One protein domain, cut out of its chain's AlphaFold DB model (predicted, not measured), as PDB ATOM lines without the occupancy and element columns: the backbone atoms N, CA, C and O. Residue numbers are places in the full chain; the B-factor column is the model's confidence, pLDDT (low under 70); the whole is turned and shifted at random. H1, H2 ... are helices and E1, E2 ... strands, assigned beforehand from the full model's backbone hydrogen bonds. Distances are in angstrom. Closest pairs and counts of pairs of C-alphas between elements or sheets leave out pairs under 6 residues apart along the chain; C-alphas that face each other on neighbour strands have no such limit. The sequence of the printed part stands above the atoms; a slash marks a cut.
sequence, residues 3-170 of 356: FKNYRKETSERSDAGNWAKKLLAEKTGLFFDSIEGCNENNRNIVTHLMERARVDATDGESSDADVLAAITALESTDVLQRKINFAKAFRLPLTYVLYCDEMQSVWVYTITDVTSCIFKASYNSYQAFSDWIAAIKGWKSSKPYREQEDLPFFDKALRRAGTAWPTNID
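AT A GLANCE: This is residues 3 to 170 of the 356 residues of an uncharacterized protein of Bacteroides sp. AM10-21B (UniProt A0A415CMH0). A strongly twisted sheet of seven strands curls round two helices, H2 and H3, while H4 covers part of the face opposite to H2 and H5 packs on H4. H1 lies far out at one end of the domain, where it grazes the sheet beside E2. The printed part has 168 residues, with five named helices and seven named strands in the order E1 H1 E2 E3 H2 H3 E4 E5 E6 H4 H5 E7. The sheet is mixed and branched at E3, and the class is mixed, helices and strands. The whole is compact, with a radius of gyration of the C-alphas of 16.1 A and spans of 44 by 39 by 33 A.

IN THESE COORDINATES: E1, residues 3 to 7, begins at C-alpha 3 (-27.679, -90.059, -23.536). H1 is residues 19 to 28, 14.0 A long. E2, residues 31 to 40, spans 24.8 A and bends by 64 degrees at residue 36; E3, residues 46 to 58, spans 33.3 A and bends by 65 degrees at residue 55. H2 is residues 64 to 75, 16.3 A, and H3 residues 77 to 89, 18.5 A. E4 is residues 94 to 100, E5 residues 105 to 113, 25.4 A, and E6 residues 116 to 123. H4 is residues 126 to 137, 16.1 A, and H5 residues 153 to 160. E7, residues 167 to 170, ends at C-alpha 170 (-1.082, -81.838, -25.698).

HOW THE PARTS SIT: E1 and E2 lie on one side of E3, E4 on the other side. E1 and E3 are antiparallel, with N 4 and O 56 at 2.9 A. E2 and E3 form a hairpin, with N 50 and O 37 at 2.7 A. On the other side of E2 is antiparallel E7, with N 38 and O 167 at 2.7 A. E3 and E4 are parallel, with N 51 and O 95 at 2.8 A; with H2 and H3 between them they make a strand-helix-strand unit, its crossover right-handed. E4, E5 and E6 form a meander, each strand the antiparallel neighbour of the one before, with N 96 and O 109 at 2.9 A and N 108 and O 121 at 2.8 A. H2 is closest to E6 at the C-alphas of Asp 64 and Cys 117, 5.8 A. H3 is closest to E4 at those of Ile 84 and Leu 94, 5.5 A. H4, with residues 126 to 130 alone, touches H5 at a steep tilt of 67 degrees; the C-alphas of Ser 130 and Leu 158 are closest, 5.7 A. H5 is not on the sheet. In H1 to H5 every O i to N i+4 pair is within hydrogen-bond range.

THE WHOLE: The C-alphas farthest apart, of Lys 27 and Asp 59, are 46.9 A apart. The printed part has no cut. The links E1 to H1 and H4 to H5 are long. The mean pLDDT of the printed part is 93.4; residue 14 and residues 146 to 148 are under 70.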
ATOM      1  N   PHE A   3     -28.774 -90.827 -24.127       97.56
ATOM      2  CA  PHE A   3     -27.679 -90.059 -23.536       97.56
ATOM      3  C   PHE A   3     -28.061 -88.591 -23.380       97.56
ATOM      4  O   PHE A   3     -28.612 -87.976 -24.293       97.56
ATOM      5  N   LYS A   4     -27.752 -88.014 -22.222       95.94
ATOM      6  CA  LYS A   4     -28.018 -86.608 -21.899       95.94
ATOM      7  C   LYS A   4     -26.807 -85.977 -21.226       95.94
ATOM      8  O   LYS A   4     -25.908 -86.675 -20.766       95.94
ATOM      9  N   ASN A   5     -26.813 -84.647 -21.157       96.06
ATOM     10  CA  ASN A   5     -25.849 -83.851 -20.394       96.06
ATOM     11  C   ASN A   5     -24.386 -84.233 -20.678       96.06
ATOM     12  O   ASN A   5     -23.632 -84.613 -19.787       96.06
ATOM     13  N   TYR A   6     -24.002 -84.133 -21.949       97.81
ATOM     14  CA  TYR A   6     -22.646 -84.401 -22.407       97.81
ATOM     15  C   TYR A   6     -21.669 -83.388 -21.797       97.81
ATOM     16  O   TYR A   6     -21.884 -82.180 -21.884       97.81
ATOM     17  N   ARG A   7     -20.594 -83.878 -21.174       96.25
ATOM     18  CA  ARG A   7     -19.610 -83.053 -20.455       96.25
ATOM     19  C   ARG A   7     -18.189 -83.516 -20.768       96.25
ATOM     20  O   ARG A   7     -17.911 -84.714 -20.775       96.25
ATOM     21  N   LYS A   8     -17.271 -82.572 -20.994       93.69
ATOM     22  CA  LYS A   8     -15.833 -82.868 -21.091       93.69
ATOM     23  C   LYS A   8     -15.230 -82.948 -19.691       93.69
ATOM     24  O   LYS A   8     -15.437 -82.058 -18.874       93.69
ATOM     25  N   GLU A   9     -14.426 -83.977 -19.456       87.75
ATOM     26  CA  GLU A   9     -13.521 -84.065 -18.311       87.75
ATOM     27  C   GLU A   9     -12.129 -84.388 -18.855       87.75
ATOM     28  O   GLU A   9     -11.948 -85.385 -19.562       87.75
ATOM     29  N   THR A  10     -11.141 -83.555 -18.533       80.12
ATOM     30  CA  THR A  10      -9.757 -83.748 -18.979       80.12
ATOM     31  C   THR A  10      -8.850 -84.088 -17.806       80.12
ATOM     32  O   THR A  10      -9.100 -83.698 -16.664       80.12
ATOM     33  N   SER A  11      -7.792 -84.842 -18.093       73.19
ATOM     34  CA  SER A  11      -6.698 -85.071 -17.147       73.19
ATOM     35  C   SER A  11      -5.530 -84.095 -17.348       73.19
ATOM     36  O   SER A  11      -4.588 -84.113 -16.551       73.19
ATOM     37  N   GLU A  12      -5.597 -83.223 -18.366       74.50
ATOM     38  CA  GLU A  12      -4.586 -82.205 -18.648       74.50
ATOM     39  C   GLU A  12      -4.692 -81.036 -17.657       74.50
ATOM     40  O   GLU A  12      -5.736 -80.406 -17.498       74.50
ATOM     41  N   ARG A  13      -3.584 -80.730 -16.974       70.50
ATOM     42  CA  ARG A  13      -3.552 -79.787 -15.836       70.50
ATOM     43  C   ARG A  13      -2.845 -78.483 -16.161       70.50
ATOM     44  O   ARG A  13      -3.015 -77.488 -15.458       70.50
ATOM     45  N   SER A  14      -1.976 -78.497 -17.165       69.12
ATOM     46  CA  SER A  14      -1.059 -77.395 -17.438       69.12
ATOM     47  C   SER A  14      -1.594 -76.403 -18.470       69.12
ATOM     48  O   SER A  14      -1.101 -75.273 -18.530       69.12
ATOM     49  N   ASP A  15      -2.638 -76.780 -19.214       76.75
ATOM     50  CA  ASP A  15      -3.152 -76.000 -20.341       76.75
ATOM     51  C   ASP A  15      -3.698 -74.627 -19.922       76.75
ATOM     52  O   ASP A  15      -3.388 -73.609 -20.544       76.75
ATOM     53  N   ALA A  16      -4.410 -74.550 -18.791       80.50
ATOM     54  CA  ALA A  16      -4.985 -73.295 -18.297       80.50
ATOM     55  C   ALA A  16      -3.928 -72.198 -18.052       80.50
ATOM     56  O   ALA A  16      -4.211 -71.007 -18.218       80.50
ATOM     57  N   GLY A  17      -2.703 -72.590 -17.683       84.94
ATOM     58  CA  GLY A  17      -1.580 -71.686 -17.430       84.94
ATOM     59  C   GLY A  17      -0.651 -71.470 -18.626       84.94
ATOM     60  O   GLY A  17       0.323 -70.732 -18.486       84.94
ATOM     61  N   ASN A  18      -0.909 -72.113 -19.768       92.31
ATOM     62  CA  ASN A  18      -0.026 -72.102 -20.930       92.31
ATOM     63  C   ASN A  18      -0.161 -70.807 -21.737       92.31
ATOM     64  O   ASN A  18      -0.928 -70.718 -22.697       92.31
ATOM     65  N   TRP A  19       0.605 -69.786 -21.343       94.56
ATOM     66  CA  TRP A  19       0.615 -68.499 -22.041       94.56
ATOM     67  C   TRP A  19       1.100 -68.625 -23.490       94.56
ATOM     68  O   TRP A  19       0.630 -67.881 -24.345       94.56
ATOM     69  N   ALA A  20       1.981 -69.584 -23.791       96.00
ATOM     70  CA  ALA A  20       2.529 -69.764 -25.132       96.00
ATOM     71  C   ALA A  20       1.455 -70.245 -26.117       96.00
ATOM     72  O   ALA A  20       1.322 -69.685 -27.204       96.00
ATOM     73  N   LYS A  21       0.639 -71.231 -25.717       96.00
ATOM     74  CA  LYS A  21      -0.507 -71.703 -26.513       96.00
ATOM     75  C   LYS A  21      -1.527 -70.588 -26.744       96.00
ATOM     76  O   LYS A  21      -1.939 -70.377 -27.881       96.00
ATOM     77  N   LYS A  22      -1.895 -69.852 -25.686       95.38
ATOM     78  CA  LYS A  22      -2.849 -68.730 -25.772       95.38
ATOM     79  C   LYS A  22      -2.368 -67.656 -26.744       95.38
ATOM     80  O   LYS A  22      -3.088 -67.297 -27.668       95.38
ATOM     81  N   LEU A  23      -1.116 -67.225 -26.596       96.88
ATOM     82  CA  LEU A  23      -0.530 -66.193 -27.444       96.88
ATOM     83  C   LEU A  23      -0.476 -66.619 -28.918       96.88
ATOM     84  O   LEU A  23      -0.765 -65.818 -29.806       96.88
ATOM     85  N   LEU A  24      -0.138 -67.882 -29.190       97.75
ATOM     86  CA  LEU A  24      -0.168 -68.422 -30.546       97.75
ATOM     87  C   LEU A  24      -1.586 -68.418 -31.133       97.75
ATOM     88  O   LEU A  24      -1.768 -67.929 -32.250       97.75
ATOM     89  N   ALA A  25      -2.580 -68.904 -30.387       96.06
ATOM     90  CA  ALA A  25      -3.975 -68.933 -30.828       96.06
ATOM     91  C   ALA A  25      -4.513 -67.526 -31.142       96.06
ATOM     92  O   ALA A  25      -5.145 -67.314 -32.175       96.06
ATOM     93  N   GLU A  26      -4.193 -66.543 -30.303       96.88
ATOM     94  CA  GLU A  26      -4.653 -65.160 -30.461       96.88
ATOM     95  C   GLU A  26      -4.001 -64.420 -31.639       96.88
ATOM     96  O   GLU A  26      -4.619 -63.526 -32.218       96.88
ATOM     97  N   LYS A  27      -2.745 -64.738 -31.982       97.81
ATOM     98  CA  LYS A  27      -1.928 -63.894 -32.880       97.81
ATOM     99  C   LYS A  27      -1.608 -64.504 -34.243       97.81
ATOM    100  O   LYS A  27      -1.178 -63.769 -35.127       97.81
ATOM    101  N   THR A  28      -1.794 -65.809 -34.439       97.12
ATOM    102  CA  THR A  28      -1.409 -66.485 -35.699       97.12
ATOM    103  C   THR A  28      -2.582 -66.769 -36.638       97.12
ATOM    104  O   THR A  28      -2.377 -67.062 -37.815       97.12
ATOM    105  N   GLY A  29      -3.823 -66.699 -36.142       95.88
ATOM    106  CA  GLY A  29      -5.005 -67.141 -36.890       95.88
ATOM    107  C   GLY A  29      -5.032 -68.650 -37.174       95.88
ATOM    108  O   GLY A  29      -5.790 -69.082 -38.045       95.88
ATOM    109  N   LEU A  30      -4.188 -69.422 -36.481       98.00
ATOM    110  CA  LEU A  30      -4.176 -70.882 -36.459       98.00
ATOM    111  C   LEU A  30      -5.000 -71.403 -35.276       98.00
ATOM    112  O   LEU A  30      -5.281 -70.676 -34.322       98.00
ATOM    113  N   PHE A  31      -5.351 -72.683 -35.329       98.12
ATOM    114  CA  PHE A  31      -6.135 -73.364 -34.301       98.12
ATOM    115  C   PHE A  31      -5.267 -74.374 -33.556       98.12
ATOM    116  O   PHE A  31      -4.450 -75.046 -34.183       98.12
ATOM    117  N   PHE A  32      -5.440 -74.466 -32.237       97.19
ATOM    118  CA  PHE A  32      -4.583 -75.229 -31.326       97.19
ATOM    119  C   PHE A  32      -5.443 -76.137 -30.445       97.19
ATOM    120  O   PHE A  32      -5.791 -75.778 -29.318       97.19
ATOM    121  N   ASP A  33      -5.794 -77.305 -30.972       95.88
ATOM    122  CA  ASP A  33      -6.669 -78.274 -30.309       95.88
ATOM    123  C   ASP A  33      -5.842 -79.434 -29.726       95.88
ATOM    124  O   ASP A  33      -4.679 -79.621 -30.085       95.88
ATOM    125  N   SER A  34      -6.422 -80.214 -28.815       94.62
ATOM    126  CA  SER A  34      -5.811 -81.410 -28.213       94.62
ATOM    127  C   SER A  34      -6.529 -82.689 -28.657       94.62
ATOM    128  O   SER A  34      -7.608 -82.628 -29.250       94.62
ATOM    129  N   ILE A  35      -5.929 -83.846 -28.357       96.12
ATOM    130  CA  ILE A  35      -6.605 -85.153 -28.376       96.12
ATOM    131  C   ILE A  35      -6.506 -85.764 -26.980       96.12
ATOM    132  O   ILE A  35      -5.409 -85.897 -26.437       96.12
ATOM    133  N   GLU A  36      -7.642 -86.162 -26.408       94.81
ATOM    134  CA  GLU A  36      -7.716 -86.649 -25.022       94.81
ATOM    135  C   GLU A  36      -7.043 -88.012 -24.806       94.81
ATOM    136  O   GLU A  36      -6.587 -88.294 -23.701       94.81
ATOM    137  N   GLY A  37      -6.960 -88.871 -25.826       94.94
ATOM    138  CA  GLY A  37      -6.285 -90.163 -25.720       94.94
ATOM    139  C   GLY A  37      -5.650 -90.627 -27.026       94.94
ATOM    140  O   GLY A  37      -6.297 -90.701 -28.064       94.94
ATOM    141  N   CYS A  38      -4.381 -91.007 -26.975       95.75
ATOM    142  CA  CYS A  38      -3.647 -91.623 -28.068       95.75
ATOM    143  C   CYS A  38      -3.136 -92.990 -27.624       95.75
ATOM    144  O   CYS A  38      -2.317 -93.109 -26.708       95.75
ATOM    145  N   ASN A  39      -3.642 -94.042 -28.266       95.44
ATOM    146  CA  ASN A  39      -3.214 -95.397 -27.963       95.44
ATOM    147  C   ASN A  39      -2.143 -95.866 -28.950       95.44
ATOM    148  O   ASN A  39      -2.404 -95.993 -30.146       95.44
ATOM    149  N   GLU A  40      -0.976 -96.221 -28.419       94.31
ATOM    150  CA  GLU A  40       0.131 -96.830 -29.156       94.31
ATOM    151  C   GLU A  40       0.328 -98.285 -28.733       94.31
ATOM    152  O   GLU A  40       0.358 -98.605 -27.539       94.31
ATOM    153  N   ASN A  41       0.490 -99.177 -29.711       93.81
ATOM    154  CA  ASN A  41       0.654-100.601 -29.445       93.81
ATOM    155  C   ASN A  41       2.123-101.045 -29.303       93.81
ATOM    156  O   ASN A  41       3.070-100.298 -29.553       93.81
ATOM    157  N   ASN A  42       2.332-102.317 -28.956       90.00
ATOM    158  CA  ASN A  42       3.665-102.928 -28.842       90.00
ATOM    159  C   ASN A  42       4.472-102.997 -30.162       90.00
ATOM    160  O   ASN A  42       5.667-103.297 -30.131       90.00
ATOM    161  N   ARG A  43       3.852-102.686 -31.308       92.44
ATOM    162  CA  ARG A  43       4.506-102.540 -32.617       92.44
ATOM    163  C   ARG A  43       4.885-101.088 -32.928       92.44
ATOM    164  O   ARG A  43       5.335-100.825 -34.037       92.44
ATOM    165  N   ASN A  44       4.781-100.175 -31.954       94.44
ATOM    166  CA  ASN A  44       5.097 -98.748 -32.094       94.44
ATOM    167  C   ASN A  44       4.227 -98.053 -33.156       94.44
ATOM    168  O   ASN A  44       4.730 -97.287 -33.973       94.44
ATOM    169  N   ILE A  45       2.934 -98.377 -33.169       95.69
ATOM    170  CA  ILE A  45       1.938 -97.794 -34.070       95.69
ATOM    171  C   ILE A  45       0.797 -97.219 -33.239       95.69
ATOM    172  O   ILE A  45       0.299 -97.892 -32.332       95.69
ATOM    173  N   VAL A  46       0.362 -96.008 -33.586       97.12
ATOM    174  CA  VAL A  46      -0.899 -95.434 -33.113       97.12
ATOM    175  C   VAL A  46      -2.036 -96.254 -33.697       97.12
ATOM    176  O   VAL A  46      -2.143 -96.392 -34.917       97.12
ATOM    177  N   THR A  47      -2.877 -96.807 -32.831       95.75
ATOM    178  CA  THR A  47      -4.043 -97.596 -33.244       95.75
ATOM    179  C   THR A  47      -5.345 -96.834 -33.090       95.75
ATOM    180  O   THR A  47      -6.286 -97.123 -33.820       95.75
ATOM    181  N   HIS A  48      -5.410 -95.877 -32.161       97.62
ATOM    182  CA  HIS A  48      -6.609 -95.083 -31.909       97.62
ATOM    183  C   HIS A  48      -6.235 -93.670 -31.471       97.62
ATOM    184  O   HIS A  48      -5.328 -93.485 -30.654       97.62
ATOM    185  N   LEU A  49      -7.002 -92.705 -31.969       98.25
ATOM    186  CA  LEU A  49      -7.084 -91.348 -31.445       98.25
ATOM    187  C   LEU A  49      -8.487 -91.174 -30.884       98.25
ATOM    188  O   LEU A  49      -9.472 -91.424 -31.580       98.25
ATOM    189  N   MET A  50      -8.551 -90.848 -29.601       97.75
ATOM    190  CA  MET A  50      -9.738 -90.959 -28.778       97.75
ATOM    191  C   MET A  50     -10.107 -89.612 -28.184       97.75
ATOM    192  O   MET A  50      -9.294 -88.944 -27.548       97.75
ATOM    193  N   GLU A  51     -11.376 -89.281 -28.330       97.75
ATOM    194  CA  GLU A  51     -12.060 -88.293 -27.518       97.75
ATOM    195  C   GLU A  51     -12.957 -88.984 -26.505       97.75
ATOM    196  O   GLU A  51     -13.339 -90.147 -26.671       97.75
ATOM    197  N   ARG A  52     -13.304 -88.255 -25.446       96.81
ATOM    198  CA  ARG A  52     -14.242 -88.737 -24.436       96.81
ATOM    199  C   ARG A  52     -15.228 -87.669 -23.991       96.81
ATOM    200  O   ARG A  52     -14.905 -86.478 -24.016       96.81
ATOM    201  N   ALA A  53     -16.402 -88.107 -23.553       97.75
ATOM    202  CA  ALA A  53     -17.359 -87.288 -22.820       97.75
ATOM    203  C   ALA A  53     -18.075 -88.122 -21.755       97.75
ATOM    204  O   ALA A  53     -18.466 -89.265 -22.000       97.75
ATOM    205  N   ARG A  54     -18.287 -87.519 -20.587       97.88
ATOM    206  CA  ARG A  54     -19.204 -88.050 -19.585       97.88
ATOM    207  C   ARG A  54     -20.635 -87.744 -20.012       97.88
ATOM    208  O   ARG A  54     -20.906 -86.642 -20.487       97.88
ATOM    209  N   VAL A  55     -21.538 -88.691 -19.806       98.25
ATOM    210  CA  VAL A  55     -22.968 -88.565 -20.104       98.25
ATOM    211  C   VAL A  55     -23.798 -89.079 -18.938       98.25
ATOM    212  O   VAL A  55     -23.353 -89.945 -18.188       98.25
ATOM    213  N   ASP A  56     -25.023 -88.581 -18.833       97.50
ATOM    214  CA  ASP A  56     -26.074 -89.255 -18.081       97.50
ATOM    215  C   ASP A  56     -26.747 -90.255 -19.026       97.50
ATOM    216  O   ASP A  56     -27.093 -89.904 -20.158       97.50
ATOM    217  N   ALA A  57     -26.915 -91.500 -18.582       95.62
ATOM    218  CA  ALA A  57     -27.498 -92.568 -19.388       95.62
ATOM    219  C   ALA A  57     -28.778 -93.103 -18.739       95.62
ATOM    220  O   ALA A  57     -28.793 -93.426 -17.553       95.62
ATOM    221  N   THR A  58     -29.842 -93.211 -19.530       94.19
ATOM    222  CA  THR A  58     -31.124 -93.801 -19.114       94.19
ATOM    223  C   THR A  58     -31.607 -94.824 -20.137       94.19
ATOM    224  O   THR A  58     -31.113 -94.864 -21.272       94.19
ATOM    225  N   ASP A  59     -32.600 -95.623 -19.751       91.62
ATOM    226  CA  ASP A  59     -33.244 -96.590 -20.642       91.62
ATOM    227  C   ASP A  59     -33.813 -95.919 -21.905       91.62
ATOM    228  O   ASP A  59     -34.180 -94.740 -21.904       91.62
ATOM    229  N   GLY A  60     -33.852 -96.685 -22.997       90.44
ATOM    230  CA  GLY A  60     -34.206 -96.230 -24.348       90.44
ATOM    231  C   GLY A  60     -33.017 -96.277 -25.310       90.44
ATOM    232  O   GLY A  60     -31.956 -96.799 -24.969       90.44
ATOM    233  N   GLU A  61     -33.160 -95.730 -26.518       91.00
ATOM    234  CA  GLU A  61     -32.124 -95.743 -27.560       91.00
ATOM    235  C   GLU A  61     -31.972 -94.362 -28.206       91.00
ATOM    236  O   GLU A  61     -32.951 -93.773 -28.653       91.00
ATOM    237  N   SER A  62     -30.740 -93.844 -28.233       92.75
ATOM    238  CA  SER A  62     -30.365 -92.704 -29.080       92.75
ATOM    239  C   SER A  62     -29.946 -93.240 -30.440       92.75
ATOM    240  O   SER A  62     -29.208 -94.228 -30.492       92.75
ATOM    241  N   SER A  63     -30.347 -92.580 -31.524       95.94
ATOM    242  CA  SER A  63     -29.773 -92.895 -32.830       95.94
ATOM    243  C   SER A  63     -28.318 -92.416 -32.911       95.94
ATOM    244  O   SER A  63     -27.910 -91.489 -32.204       95.94
ATOM    245  N   ASP A  64     -27.529 -93.003 -33.812       96.44
ATOM    246  CA  ASP A  64     -26.160 -92.537 -34.074       96.44
ATOM    247  C   ASP A  64     -26.132 -91.064 -34.537       96.44
ATOM    248  O   ASP A  64     -25.182 -90.336 -34.236       96.44
ATOM    249  N   ALA A  65     -27.197 -90.598 -35.202       96.50
ATOM    250  CA  ALA A  65     -27.364 -89.201 -35.601       96.50
ATOM    251  C   ALA A  65     -27.583 -88.271 -34.395       96.50
ATOM    252  O   ALA A  65     -26.963 -87.209 -34.332       96.50
ATOM    253  N   ASP A  66     -28.391 -88.684 -33.413       96.56
ATOM    254  CA  ASP A  66     -28.598 -87.915 -32.176       96.56
ATOM    255  C   ASP A  66     -27.297 -87.806 -31.376       96.56
ATOM    256  O   ASP A  66     -26.935 -86.734 -30.885       96.56
ATOM    257  N   VAL A  67     -26.546 -88.912 -31.295       98.00
ATOM    258  CA  VAL A  67     -25.235 -88.946 -30.637       98.00
ATOM    259  C   VAL A  67     -24.256 -88.003 -31.333       98.00
ATOM    260  O   VAL A  67     -23.572 -87.227 -30.664       98.00
ATOM    261  N   LEU A  68     -24.196 -88.030 -32.668       98.06
ATOM    262  CA  LEU A  68     -23.332 -87.138 -33.437       98.06
ATOM    263  C   LEU A  68     -23.719 -85.668 -33.261       98.06
ATOM    264  O   LEU A  68     -22.835 -84.825 -33.110       98.06
ATOM    265  N   ALA A  69     -25.015 -85.353 -33.251       97.75
ATOM    266  CA  ALA A  69     -25.502 -83.996 -33.025       97.75
ATOM    267  C   ALA A  69     -25.086 -83.480 -31.639       97.75
ATOM    268  O   ALA A  69     -24.577 -82.365 -31.526       97.75
ATOM    269  N   ALA A  70     -25.211 -84.308 -30.597       98.06
ATOM    270  CA  ALA A  70     -24.777 -83.961 -29.245       98.06
ATOM    271  C   ALA A  70     -23.252 -83.774 -29.140       98.06
ATOM    272  O   ALA A  70     -22.788 -82.810 -28.531       98.06
ATOM    273  N   ILE A  71     -22.463 -84.649 -29.774       98.25
ATOM    274  CA  ILE A  71     -20.997 -84.510 -29.845       98.25
ATOM    275  C   ILE A  71     -20.609 -83.231 -30.597       98.25
ATOM    276  O   ILE A  71     -19.733 -82.493 -30.152       98.25
ATOM    277  N   THR A  72     -21.283 -82.934 -31.708       97.81
ATOM    278  CA  THR A  72     -21.042 -81.721 -32.500       97.81
ATOM    279  C   THR A  72     -21.398 -80.466 -31.711       97.81
ATOM    280  O   THR A  72     -20.669 -79.483 -31.784       97.81
ATOM    281  N   ALA A  73     -22.471 -80.492 -30.917       97.75
ATOM    282  CA  ALA A  73     -22.823 -79.391 -30.027       97.75
ATOM    283  C   ALA A  73     -21.788 -79.194 -28.904       97.75
ATOM    284  O   ALA A  73     -21.500 -78.057 -28.538       97.75
ATOM    285  N   LEU A  74     -21.210 -80.282 -28.382       97.44
ATOM    286  CA  LEU A  74     -20.186 -80.231 -27.336       97.44
ATOM    287  C   LEU A  74     -18.840 -79.699 -27.848       97.44
ATOM    288  O   LEU A  74     -18.200 -78.899 -27.175       97.44
ATOM    289  N   GLU A  75     -18.389 -80.174 -29.009       96.56
ATOM    290  CA  GLU A  75     -17.071 -79.839 -29.561       96.56
ATOM    291  C   GLU A  75     -17.108 -78.576 -30.440       96.56
ATOM    292  O   GLU A  75     -16.115 -77.862 -30.516       96.56
ATOM    293  N   SER A  76     -18.249 -78.258 -31.062       97.12
ATOM    294  CA  SER A  76     -18.415 -77.467 -32.298       97.12
ATOM    295  C   SER A  76     -18.002 -78.215 -33.574       97.12
ATOM    296  O   SER A  76     -17.098 -79.054 -33.572       97.12
ATOM    297  N   THR A  77     -18.647 -77.877 -34.696       97.56
ATOM    298  CA  THR A  77     -18.392 -78.493 -36.010       97.56
ATOM    299  C   THR A  77     -16.935 -78.352 -36.447       97.56
ATOM    300  O   THR A  77     -16.327 -79.332 -36.872       97.56
ATOM    301  N   ASP A  78     -16.347 -77.163 -36.301       98.00
ATOM    302  CA  ASP A  78     -14.984 -76.899 -36.767       98.00
ATOM    303  C   ASP A  78     -13.927 -77.639 -35.937       98.00
ATOM    304  O   ASP A  78     -12.986 -78.199 -36.501       98.00
ATOM    305  N   VAL A  79     -14.074 -77.680 -34.607       97.88
ATOM    306  CA  VAL A  79     -13.167 -78.444 -33.726       97.88
ATOM    307  C   VAL A  79     -13.271 -79.933 -34.040       97.88
ATOM    308  O   VAL A  79     -12.246 -80.591 -34.236       97.88
ATOM    309  N   LEU A  80     -14.493 -80.464 -34.151       98.38
ATOM    310  CA  LEU A  80     -14.714 -81.868 -34.483       98.38
ATOM    311  C   LEU A  80     -14.086 -82.216 -35.840       98.38
ATOM    312  O   LEU A  80     -13.352 -83.199 -35.951       98.38
ATOM    313  N   GLN A  81     -14.292 -81.376 -36.857       98.62
ATOM    314  CA  GLN A  81     -13.706 -81.573 -38.180       98.62
ATOM    315  C   GLN A  81     -12.171 -81.543 -38.152       98.62
ATOM    316  O   GLN A  81     -11.538 -82.364 -38.823       98.62
ATOM    317  N   ARG A  82     -11.552 -80.654 -37.363       98.69
ATOM    318  CA  ARG A  82     -10.090 -80.624 -37.177       98.69
ATOM    319  C   ARG A  82      -9.571 -81.889 -36.504       98.69
ATOM    320  O   ARG A  82      -8.591 -82.453 -36.983       98.69
ATOM    321  N   LYS A  83     -10.246 -82.387 -35.463       98.56
ATOM    322  CA  LYS A  83      -9.893 -83.655 -34.795       98.56
ATOM    323  C   LYS A  83     -10.035 -84.857 -35.732       98.56
ATOM    324  O   LYS A  83      -9.168 -85.728 -35.747       98.56
ATOM    325  N   ILE A  84     -11.067 -84.875 -36.578       98.62
ATOM    326  CA  ILE A  84     -11.236 -85.887 -37.633       98.62
ATOM    327  C   ILE A  84     -10.095 -85.806 -38.657       98.62
ATOM    328  O   ILE A  84      -9.513 -86.831 -39.006       98.62
ATOM    329  N   ASN A  85      -9.747 -84.609 -39.135       98.69
ATOM    330  CA  ASN A  85      -8.650 -84.428 -40.093       98.69
ATOM    331  C   ASN A  85      -7.298 -84.816 -39.484       98.69
ATOM    332  O   ASN A  85      -6.477 -85.446 -40.151       98.69
ATOM    333  N   PHE A  86      -7.092 -84.509 -38.204       98.69
ATOM    334  CA  PHE A  86      -5.940 -84.977 -37.450       98.69
ATOM    335  C   PHE A  86      -5.901 -86.504 -37.388       98.69
ATOM    336  O   PHE A  86      -4.882 -87.083 -37.746       98.69
ATOM    337  N   ALA A  87      -7.010 -87.177 -37.061       98.50
ATOM    338  CA  ALA A  87      -7.067 -88.639 -37.065       98.50
ATOM    339  C   ALA A  87      -6.776 -89.253 -38.447       98.50
ATOM    340  O   ALA A  87      -6.017 -90.223 -38.558       98.50
ATOM    341  N   LYS A  88      -7.278 -88.623 -39.517       98.19
ATOM    342  CA  LYS A  88      -6.996 -89.015 -40.905       98.19
ATOM    343  C   LYS A  88      -5.512 -88.942 -41.259       98.19
ATOM    344  O   LYS A  88      -5.063 -89.786 -42.036       98.19
ATOM    345  N   ALA A  89      -4.734 -88.034 -40.662       98.00
ATOM    346  CA  ALA A  89      -3.280 -87.995 -40.854       98.00
ATOM    347  C   ALA A  89      -2.608 -89.317 -40.433       98.00
ATOM    348  O   ALA A  89      -1.639 -89.749 -41.049       98.00
ATOM    349  N   PHE A  90      -3.180 -90.028 -39.455       97.75
ATOM    350  CA  PHE A  90      -2.720 -91.346 -38.998       97.75
ATOM    351  C   PHE A  90      -3.367 -92.516 -39.747       97.75
ATOM    352  O   PHE A  90      -3.077 -93.671 -39.429       97.75
ATOM    353  N   ARG A  91      -4.235 -92.232 -40.731       96.88
ATOM    354  CA  ARG A  91      -5.111 -93.198 -41.423       96.88
ATOM    355  C   ARG A  91      -6.074 -93.910 -40.472       96.88
ATOM    356  O   ARG A  91      -6.381 -95.087 -40.657       96.88
ATOM    357  N   LEU A  92      -6.540 -93.188 -39.456       97.31
ATOM    358  CA  LEU A  92      -7.494 -93.670 -38.468       97.31
ATOM    359  C   LEU A  92      -8.768 -92.822 -38.514       97.31
ATOM    360  O   LEU A  92      -8.702 -91.628 -38.816       97.31
ATOM    361  N   PRO A  93      -9.934 -93.400 -38.196       97.75
ATOM    362  CA  PRO A  93     -11.081 -92.595 -37.820       97.75
ATOM    363  C   PRO A  93     -10.900 -92.035 -36.401       97.75
ATOM    364  O   PRO A  93     -10.105 -92.553 -35.608       97.75
ATOM    365  N   LEU A  94     -11.674 -91.008 -36.056       98.62
ATOM    366  CA  LEU A  94     -11.742 -90.531 -34.680       98.62
ATOM    367  C   LEU A  94     -12.580 -91.515 -33.858       98.62
ATOM    368  O   LEU A  94     -13.698 -91.862 -34.237       98.62
ATOM    369  N   THR A  95     -12.048 -91.972 -32.731       98.56
ATOM    370  CA  THR A  95     -12.803 -92.767 -31.759       98.56
ATOM    371  C   THR A  95     -13.408 -91.828 -30.728       98.56
ATOM    372  O   THR A  95     -12.704 -90.978 -30.192       98.56
ATOM    373  N   TYR A  96     -14.694 -91.975 -30.430       98.50
ATOM    374  CA  TYR A  96     -15.366 -91.170 -29.415       98.50
ATOM    375  C   TYR A  96     -15.944 -92.075 -28.331       98.50
ATOM    376  O   TYR A  96     -16.692 -93.006 -28.623       98.50
ATOM    377  N   VAL A  97     -15.570 -91.822 -27.080       98.44
ATOM    378  CA  VAL A  97     -15.931 -92.648 -25.929       98.44
ATOM    379  C   VAL A  97     -16.921 -91.895 -25.049       98.44
ATOM    380  O   VAL A  97     -16.594 -90.855 -24.482       98.44
ATOM    381  N   LEU A  98     -18.130 -92.425 -24.908       98.44
ATOM    382  CA  LEU A  98     -19.104 -91.940 -23.934       98.44
ATOM    383  C   LEU A  98     -19.033 -92.816 -22.689       98.44
ATOM    384  O   LEU A  98     -18.994 -94.038 -22.813       98.44
ATOM    385  N   TYR A  99     -19.030 -92.222 -21.500       98.19
ATOM    386  CA  TYR A  99     -19.054 -92.978 -20.246       98.19
ATOM    387  C   TYR A  99     -20.044 -92.399 -19.237       98.19
ATOM    388  O   TYR A  99     -20.277 -91.192 -19.195       98.19
ATOM    389  N   CYS A 100     -20.614 -93.280 -18.418       97.88
ATOM    390  CA  CYS A 100     -21.519 -92.947 -17.322       97.88
ATOM    391  C   CYS A 100     -20.937 -93.531 -16.029       97.88
ATOM    392  O   CYS A 100     -20.789 -94.752 -15.933       97.88
ATOM    393  N   ASP A 101     -20.572 -92.672 -15.075       96.69
ATOM    394  CA  ASP A 101     -19.920 -93.062 -13.813       96.69
ATOM    395  C   ASP A 101     -20.872 -93.869 -12.930       96.69
ATOM    396  O   ASP A 101     -20.492 -94.886 -12.350       96.69
ATOM    397  N   GLU A 102     -22.133 -93.446 -12.888       96.12
ATOM    398  CA  GLU A 102     -23.204 -94.018 -12.080       96.12
ATOM    399  C   GLU A 102     -23.488 -95.472 -12.482       96.12
ATOM    400  O   GLU A 102     -23.744 -96.321 -11.631       96.12
ATOM    401  N   MET A 103     -23.382 -95.771 -13.780       96.06
ATOM    402  CA  MET A 103     -23.548 -97.119 -14.337       96.06
ATOM    403  C   MET A 103     -22.222 -97.855 -14.566       96.06
ATOM    404  O   MET A 103     -22.234 -99.004 -15.006       96.06
ATOM    405  N   GLN A 104     -21.084 -97.178 -14.384       97.00
ATOM    406  CA  GLN A 104     -19.746 -97.603 -14.825       97.00
ATOM    407  C   GLN A 104     -19.707 -98.184 -16.247       97.00
ATOM    408  O   GLN A 104     -18.952 -99.110 -16.545       97.00
ATOM    409  N   SER A 105     -20.547 -97.650 -17.130       97.75
ATOM    410  CA  SER A 105     -20.729 -98.158 -18.487       97.75
ATOM    411  C   SER A 105     -20.055 -97.242 -19.502       97.75
ATOM    412  O   SER A 105     -19.913 -96.038 -19.273       97.75
ATOM    413  N   VAL A 106     -19.613 -97.828 -20.612       98.44
ATOM    414  CA  VAL A 106     -18.870 -97.145 -21.675       98.44
ATOM    415  C   VAL A 106     -19.442 -97.526 -23.033       98.44
ATOM    416  O   VAL A 106     -19.697 -98.699 -23.285       98.44
ATOM    417  N   TRP A 107     -19.578 -96.553 -23.928       98.50
ATOM    418  CA  TRP A 107     -19.987 -96.736 -25.319       98.50
ATOM    419  C   TRP A 107     -18.933 -96.134 -26.240       98.50
ATOM    420  O   TRP A 107     -18.470 -95.014 -26.028       98.50
ATOM    421  N   VAL A 108     -18.539 -96.889 -27.258       98.44
ATOM    422  CA  VAL A 108     -17.484 -96.520 -28.198       98.44
ATOM    423  C   VAL A 108     -18.096 -96.296 -29.567       98.44
ATOM    424  O   VAL A 108     -18.755 -97.179 -30.120       98.44
ATOM    425  N   TYR A 109     -17.818 -95.123 -30.118       98.62
ATOM    426  CA  TYR A 109     -18.246 -94.681 -31.432       98.62
ATOM    427  C   TYR A 109     -17.042 -94.423 -32.329       98.62
ATOM    428  O   TYR A 109     -15.935 -94.136 -31.871       98.62
ATOM    429  N   THR A 110     -17.263 -94.519 -33.632       98.31
ATOM    430  CA  THR A 110     -16.301 -94.132 -34.664       98.31
ATOM    431  C   THR A 110     -16.882 -93.007 -35.501       98.31
ATOM    432  O   THR A 110     -17.996 -93.142 -35.995       98.31
ATOM    433  N   ILE A 111     -16.110 -91.939 -35.695       98.19
ATOM    434  CA  ILE A 111     -16.481 -90.774 -36.499       98.19
ATOM    435  C   ILE A 111     -15.478 -90.632 -37.653       98.19
ATOM    436  O   ILE A 111     -14.273 -90.473 -37.434       98.19
ATOM    437  N   THR A 112     -15.963 -90.721 -38.893       94.38
ATOM    438  CA  THR A 112     -15.138 -90.611 -40.119       94.38
ATOM    439  C   THR A 112     -15.189 -89.222 -40.754       94.38
ATOM    440  O   THR A 112     -14.264 -88.812 -41.466       94.38
ATOM    441  N   ASP A 113     -16.269 -88.498 -40.489       95.06
ATOM    442  CA  ASP A 113     -16.594 -87.163 -40.977       95.06
ATOM    443  C   ASP A 113     -17.710 -86.577 -40.096       95.06
ATOM    444  O   ASP A 113     -18.285 -87.273 -39.263       95.06
ATOM    445  N   VAL A 114     -18.003 -85.289 -40.263       94.44
ATOM    446  CA  VAL A 114     -18.988 -84.567 -39.439       94.44
ATOM    447  C   VAL A 114     -20.444 -84.987 -39.676       94.44
ATOM    448  O   VAL A 114     -21.338 -84.441 -39.040       94.44
ATOM    449  N   THR A 115     -20.696 -85.943 -40.572       94.69
ATOM    450  CA  THR A 115     -22.037 -86.468 -40.873       94.69
ATOM    451  C   THR A 115     -22.204 -87.947 -40.527       94.69
ATOM    452  O   THR A 115     -23.321 -88.457 -40.566       94.69
ATOM    453  N   SER A 116     -21.121 -88.635 -40.158       94.38
ATOM    454  CA  SER A 116     -21.092 -90.081 -39.956       94.38
ATOM    455  C   SER A 116     -20.504 -90.433 -38.595       94.38
ATOM    456  O   SER A 116     -19.312 -90.249 -38.331       94.38
ATOM    457  N   CYS A 117     -21.359 -90.991 -37.744       96.25
ATOM    458  CA  CYS A 117     -21.016 -91.602 -36.470       96.25
ATOM    459  C   CYS A 117     -21.545 -93.033 -36.483       96.25
ATOM    460  O   CYS A 117     -22.647 -93.270 -36.966       96.25
ATOM    461  N   ILE A 118     -20.749 -93.985 -35.999       97.56
ATOM    462  CA  ILE A 118     -21.114 -95.403 -35.993       97.56
ATOM    463  C   ILE A 118     -20.829 -95.980 -34.616       97.56
ATOM    464  O   ILE A 118     -19.670 -95.987 -34.182       97.56
ATOM    465  N   PHE A 119     -21.854 -96.514 -33.957       97.62
ATOM    466  CA  PHE A 119     -21.676 -97.308 -32.745       97.62
ATOM    467  C   PHE A 119     -20.817 -98.554 -33.016       97.62
ATOM    468  O   PHE A 119     -21.018 -99.276 -33.995       97.62
ATOM    469  N   LYS A 120     -19.832 -98.823 -32.151       97.69
ATOM    470  CA  LYS A 120     -18.919 -99.972 -32.288       97.69
ATOM    471  C   LYS A 120     -19.042-100.990 -31.176       97.69
ATOM    472  O   LYS A 120     -18.991-102.185 -31.453       97.69
ATOM    473  N   ALA A 121     -19.114-100.531 -29.935       97.75
ATOM    474  CA  ALA A 121     -19.102-101.416 -28.782       97.75
ATOM    475  C   ALA A 121     -19.654-100.722 -27.544       97.75
ATOM    476  O   ALA A 121     -19.540 -99.505 -27.390       97.75
ATOM    477  N   SER A 122     -20.177-101.523 -26.624       97.56
ATOM    478  CA  SER A 122     -20.498-101.099 -25.267       97.56
ATOM    479  C   SER A 122     -19.861-102.034 -24.252       97.56
ATOM    480  O   SER A 122     -19.791-103.243 -24.470       97.56
ATOM    481  N   TYR A 123     -19.465-101.476 -23.119       98.31
ATOM    482  CA  TYR A 123     -18.891-102.184 -21.988       98.31
ATOM    483  C   TYR A 123     -19.719-101.839 -20.759       98.31
ATOM    484  O   TYR A 123     -19.887-100.669 -20.429       98.31
ATOM    485  N   ASN A 124     -20.231-102.857 -20.080       96.50
ATOM    486  CA  ASN A 124     -21.068-102.716 -18.886       96.50
ATOM    487  C   ASN A 124     -20.256-102.534 -17.589       96.50
ATOM    488  O   ASN A 124     -20.800-102.642 -16.496       96.50
ATOM    489  N   SER A 125     -18.941-102.342 -17.703       98.00
ATOM    490  CA  SER A 125     -18.052-102.043 -16.583       98.00
ATOM    491  C   SER A 125     -16.774-101.363 -17.073       98.00
ATOM    492  O   SER A 125     -16.287-101.622 -18.180       98.00
ATOM    493  N   TYR A 126     -16.154-100.569 -16.200       97.62
ATOM    494  CA  TYR A 126     -14.814-100.027 -16.440       97.62
ATOM    495  C   TYR A 126     -13.725-101.098 -16.465       97.62
ATOM    496  O   TYR A 126     -12.708-100.901 -17.127       97.62
ATOM    497  N   GLN A 127     -13.954-102.257 -15.838       96.81
ATOM    498  CA  GLN A 127     -13.067-103.411 -15.982       96.81
ATOM    499  C   GLN A 127     -13.060-103.930 -17.423       96.81
ATOM    500  O   GLN A 127     -11.996-104.017 -18.034       96.81
ATOM    501  N   ALA A 128     -14.238-104.185 -17.998       98.00
ATOM    502  CA  ALA A 128     -14.347-104.662 -19.374       98.00
ATOM    503  C   ALA A 128     -13.774-103.649 -20.383       98.00
ATOM    504  O   ALA A 128     -13.082-104.034 -21.327       98.00
ATOM    505  N   PHE A 129     -13.996-102.349 -20.160       98.12
ATOM    506  CA  PHE A 129     -13.399-101.312 -21.002       98.12
ATOM    507  C   PHE A 129     -11.869-101.221 -20.840       98.12
ATOM    508  O   PHE A 129     -11.151-101.124 -21.835       98.12
ATOM    509  N   SER A 130     -11.346-101.322 -19.613       96.19
ATOM    510  CA  SER A 130      -9.899-101.397 -19.333       96.19
ATOM    511  C   SER A 130      -9.239-102.579 -20.052       96.19
ATOM    512  O   SER A 130      -8.147-102.443 -20.614       96.19
ATOM    513  N   ASP A 131      -9.907-103.734 -20.089       95.88
ATOM    514  CA  ASP A 131      -9.421-104.913 -20.805       95.88
ATOM    515  C   ASP A 131      -9.402-104.705 -22.324       95.88
ATOM    516  O   ASP A 131      -8.448-105.121 -22.987       95.88
ATOM    517  N   TRP A 132     -10.381-103.982 -22.872       96.81
ATOM    518  CA  TRP A 132     -10.349-103.570 -24.274       96.81
ATOM    519  C   TRP A 132      -9.199-102.600 -24.578       96.81
ATOM    520  O   TRP A 132      -8.468-102.832 -25.544       96.81
ATOM    521  N   ILE A 133      -8.962-101.579 -23.736       95.94
ATOM    522  CA  ILE A 133      -7.804-100.676 -23.891       95.94
ATOM    523  C   ILE A 133      -6.505-101.495 -23.893       95.94
ATOM    524  O   ILE A 133      -5.635-101.300 -24.744       95.94
ATOM    525  N   ALA A 134      -6.364-102.453 -22.974       93.94
ATOM    526  CA  ALA A 134      -5.191-103.319 -22.931       93.94
ATOM    527  C   ALA A 134      -5.014-104.147 -24.210       93.94
ATOM    528  O   ALA A 134      -3.884-104.305 -24.681       93.94
ATOM    529  N   ALA A 135      -6.110-104.654 -24.781       94.56
ATOM    530  CA  ALA A 135      -6.082-105.429 -26.015       94.56
ATOM    531  C   ALA A 135      -5.572-104.590 -27.198       94.56
ATOM    532  O   ALA A 135      -4.651-105.014 -27.898       94.56
ATOM    533  N   ILE A 136      -6.083-103.366 -27.383       94.06
ATOM    534  CA  ILE A 136      -5.645-102.480 -28.480       94.06
ATOM    535  C   ILE A 136      -4.227-101.920 -28.272       94.06
ATOM    536  O   ILE A 136      -3.550-101.553 -29.235       94.06
ATOM    537  N   LYS A 137      -3.766-101.845 -27.019       89.88
ATOM    538  CA  LYS A 137      -2.406-101.452 -26.619       89.88
ATOM    539  C   LYS A 137      -1.401-102.602 -26.754       89.88
ATOM    540  O   LYS A 137      -0.208-102.383 -26.957       89.88
ATOM    541  N   GLY A 138      -1.859-103.847 -26.657       87.38
ATOM    542  CA  GLY A 138      -1.015-105.038 -26.761       87.38
ATOM    543  C   GLY A 138      -0.030-105.224 -25.597       87.38
ATOM    544  O   GLY A 138       0.909-106.010 -25.725       87.38
ATOM    545  N   TRP A 139      -0.203-104.493 -24.488       82.19
ATOM    546  CA  TRP A 139       0.534-104.689 -23.235       82.19
ATOM    547  C   TRP A 139      -0.216-104.086 -22.033       82.19
ATOM    548  O   TRP A 139      -0.941-103.101 -22.171       82.19
ATOM    549  N   LYS A 140       0.010-104.653 -20.839       81.06
ATOM    550  CA  LYS A 140      -0.480-104.141 -19.545       81.06
ATOM    551  C   LYS A 140       0.694-103.710 -18.663       81.06
ATOM    552  O   LYS A 140       1.764-104.320 -18.708       81.06
ATOM    553  N   SER A 141       0.516-102.644 -17.882       78.69
ATOM    554  CA  SER A 141       1.537-102.214 -16.920       78.69
ATOM    555  C   SER A 141       1.696-103.269 -15.830       78.69
ATOM    556  O   SER A 141       0.718-103.669 -15.213       78.69
ATOM    557  N   SER A 142       2.935-103.678 -15.557       74.25
ATOM    558  CA  SER A 142       3.263-104.509 -14.393       74.25
ATOM    559  C   SER A 142       3.485-103.692 -13.117       74.25
ATOM    560  O   SER A 142       3.638-104.260 -12.040       74.25
ATOM    561  N   LYS A 143       3.536-102.357 -13.225       75.06
ATOM    562  CA  LYS A 143       3.686-101.447 -12.086       75.06
ATOM    563  C   LYS A 143       2.329-100.867 -11.692       75.06
ATOM    564  O   LYS A 143       1.580-100.481 -12.596       75.06
ATOM    565  N   PRO A 144       2.050-100.727 -10.383       74.31
ATOM    566  CA  PRO A 144       0.850-100.048  -9.923       74.31
ATOM    567  C   PRO A 144       0.874 -98.587 -10.374       74.31
ATOM    568  O   PRO A 144       1.922 -97.926 -10.356       74.31
ATOM    569  N   TYR A 145      -0.285 -98.081 -10.783       79.81
ATOM    570  CA  TYR A 145      -0.443 -96.662 -11.059       79.81
ATOM    571  C   TYR A 145      -0.394 -95.890  -9.742       79.81
ATOM    572  O   TYR A 145      -0.959 -96.309  -8.734       79.81
ATOM    573  N   ARG A 146       0.292 -94.747  -9.745       68.69
ATOM    574  CA  ARG A 146       0.193 -93.797  -8.638       68.69
ATOM    575  C   ARG A 146      -1.132 -93.058  -8.797       68.69
ATOM    576  O   ARG A 146      -1.337 -92.402  -9.821       68.69
ATOM    577  N   GLU A 147      -2.020 -93.221  -7.828       65.06
ATOM    578  CA  GLU A 147      -3.278 -92.479  -7.758       65.06
ATOM    579  C   GLU A 147      -2.985 -91.017  -7.412       65.06
ATOM    580  O   GLU A 147      -2.148 -90.726  -6.556       65.06
ATOM    581  N   GLN A 148      -3.650 -90.097  -8.104       67.94
ATOM    582  CA  GLN A 148      -3.641 -88.672  -7.782       67.94
ATOM    583  C   GLN A 148      -5.077 -88.274  -7.437       67.94
ATOM    584  O   GLN A 148      -6.008 -88.633  -8.162       67.94
ATOM    585  N   GLU A 149      -5.261 -87.579  -6.313       70.31
ATOM    586  CA  GLU A 149      -6.592 -87.274  -5.761       70.31
ATOM    587  C   GLU A 149      -7.476 -86.483  -6.733       70.31
ATOM    588  O   GLU A 149      -8.688 -86.686  -6.779       70.31
ATOM    589  N   ASP A 150      -6.860 -85.655  -7.571       78.94
ATOM    590  CA  ASP A 150      -7.495 -84.707  -8.483       78.94
ATOM    591  C   ASP A 150      -7.814 -85.267  -9.881       78.94
ATOM    592  O   ASP A 150      -8.276 -84.527 -10.744       78.94
ATOM    593  N   LEU A 151      -7.590 -86.560 -10.140       86.31
ATOM    594  CA  LEU A 151      -8.055 -87.175 -11.392       86.31
ATOM    595  C   LEU A 151      -9.596 -87.290 -11.432       86.31
ATOM    596  O   LEU A 151     -10.226 -87.421 -10.376       86.31
ATOM    597  N   PRO A 152     -10.223 -87.313 -12.622       90.19
ATOM    598  CA  PRO A 152     -11.615 -87.738 -12.766       90.19
ATOM    599  C   PRO A 152     -11.840 -89.165 -12.236       90.19
ATOM    600  O   PRO A 152     -10.914 -89.983 -12.200       90.19
ATOM    601  N   PHE A 153     -13.068 -89.483 -11.813       93.56
ATOM    602  CA  PHE A 153     -13.401 -90.815 -11.286       93.56
ATOM    603  C   PHE A 153     -13.120 -91.915 -12.313       93.56
ATOM    604  O   PHE A 153     -12.463 -92.903 -11.977       93.56
ATOM    605  N   PHE A 154     -13.528 -91.694 -13.565       94.81
ATOM    606  CA  PHE A 154     -13.264 -92.583 -14.692       94.81
ATOM    607  C   PHE A 154     -11.781 -92.978 -14.801       94.81
ATOM    608  O   PHE A 154     -11.451 -94.163 -14.831       94.81
ATOM    609  N   ASP A 155     -10.862 -92.008 -14.755       93.69
ATOM    610  CA  ASP A 155      -9.418 -92.260 -14.840       93.69
ATOM    611  C   ASP A 155      -8.888 -93.108 -13.673       93.69
ATOM    612  O   ASP A 155      -8.079 -94.019 -13.883       93.69
ATOM    613  N   LYS A 156      -9.349 -92.838 -12.443       92.50
ATOM    614  CA  LYS A 156      -8.988 -93.636 -11.253       92.50
ATOM    615  C   LYS A 156      -9.524 -95.057 -11.373       92.50
ATOM    616  O   LYS A 156      -8.825 -96.018 -11.057       92.50
ATOM    617  N   ALA A 157     -10.760 -95.209 -11.836       94.00
ATOM    618  CA  ALA A 157     -11.385 -96.513 -11.974       94.00
ATOM    619  C   ALA A 157     -10.677 -97.374 -13.030       94.00
ATOM    620  O   ALA A 157     -10.387 -98.539 -12.764       94.00
ATOM    621  N   LEU A 158     -10.292 -96.795 -14.171       94.06
ATOM    622  CA  LEU A 158      -9.503 -97.488 -15.194       94.06
ATOM    623  C   LEU A 158      -8.119 -97.920 -14.687       94.06
ATOM    624  O   LEU A 158      -7.680 -99.045 -14.933       94.06
ATOM    625  N   ARG A 159      -7.443 -97.065 -13.910       91.81
ATOM    626  CA  ARG A 159      -6.169 -97.414 -13.256       91.81
ATOM    627  C   ARG A 159      -6.320 -98.588 -12.295       91.81
ATOM    628  O   ARG A 159      -5.519 -99.522 -12.367       91.81
ATOM    629  N   ARG A 160      -7.356 -98.576 -11.450       90.75
ATOM    630  CA  ARG A 160      -7.690 -99.693 -10.545       90.75
ATOM    631  C   ARG A 160      -8.020-100.973 -11.311       90.75
ATOM    632  O   ARG A 160      -7.609-102.046 -10.888       90.75
ATOM    633  N   ALA A 161      -8.677-100.849 -12.463       91.62
ATOM    634  CA  ALA A 161      -8.985-101.946 -13.376       91.62
ATOM    635  C   ALA A 161      -7.779-102.454 -14.200       91.62
ATOM    636  O   ALA A 161      -7.921-103.347 -15.043       91.62
ATOM    637  N   GLY A 162      -6.582-101.890 -13.999       89.44
ATOM    638  CA  GLY A 162      -5.316-102.384 -14.551       89.44
ATOM    639  C   GLY A 162      -4.794-101.659 -15.797       89.44
ATOM    640  O   GLY A 162      -3.609-101.799 -16.127       89.44
ATOM    641  N   THR A 163      -5.598-100.820 -16.452       92.25
ATOM    642  CA  THR A 163      -5.178-100.092 -17.660       92.25
ATOM    643  C   THR A 163      -5.654 -98.653 -17.607       92.25
ATOM    644  O   THR A 163      -6.833 -98.379 -17.772       92.25
ATOM    645  N   ALA A 164      -4.725 -97.718 -17.408       92.06
ATOM    646  CA  ALA A 164      -5.045 -96.296 -17.457       92.06
ATOM    647  C   ALA A 164      -5.565 -95.873 -18.842       92.06
ATOM    648  O   ALA A 164      -5.174 -96.458 -19.860       92.06
ATOM    649  N   TRP A 165      -6.368 -94.806 -18.860       93.50
ATOM    650  CA  TRP A 165      -6.720 -94.084 -20.081       93.50
ATOM    651  C   TRP A 165      -5.457 -93.762 -20.913       93.50
ATOM    652  O   TRP A 165      -4.409 -93.456 -20.322       93.50
ATOM    653  N   PRO A 166      -5.502 -93.874 -22.257       92.44
ATOM    654  CA  PRO A 166      -4.364 -93.544 -23.111       92.44
ATOM    655  C   PRO A 166      -3.872 -92.106 -22.910       92.44
ATOM    656  O   PRO A 166      -4.637 -91.218 -22.554       92.44
ATOM    657  N   THR A 167      -2.579 -91.871 -23.129       89.06
ATOM    658  CA  THR A 167      -1.972 -90.549 -22.922       89.06
ATOM    659  C   THR A 167      -2.512 -89.541 -23.930       89.06
ATOM    660  O   THR A 167      -2.724 -89.884 -25.090       89.06
ATOM    661  N   ASN A 168      -2.731 -88.310 -23.490       91.06
ATOM    662  CA  ASN A 168      -3.170 -87.208 -24.332       91.06
ATOM    663  C   ASN A 168      -2.090 -86.779 -25.341       91.06
ATOM    664  O   ASN A 168      -0.896 -87.007 -25.145       91.06
ATOM    665  N   ILE A 169      -2.525 -86.123 -26.417       93.12
ATOM    666  CA  ILE A 169      -1.661 -85.298 -27.264       93.12
ATOM    667  C   ILE A 169      -1.948 -83.849 -26.879       93.12
ATOM    668  O   ILE A 169      -3.048 -83.359 -27.147       93.12
ATOM    669  N   ASP A 170      -0.964 -83.192 -26.257       85.62
ATOM    670  CA  ASP A 170      -1.082 -81.838 -25.698       85.62
ATOM    671  C   ASP A 170      -1.720 -80.859 -26.681       85.62
ATOM    672  O   ASP A 170      -2.648 -80.119 -26.344       85.62
TER     673      ASP A 170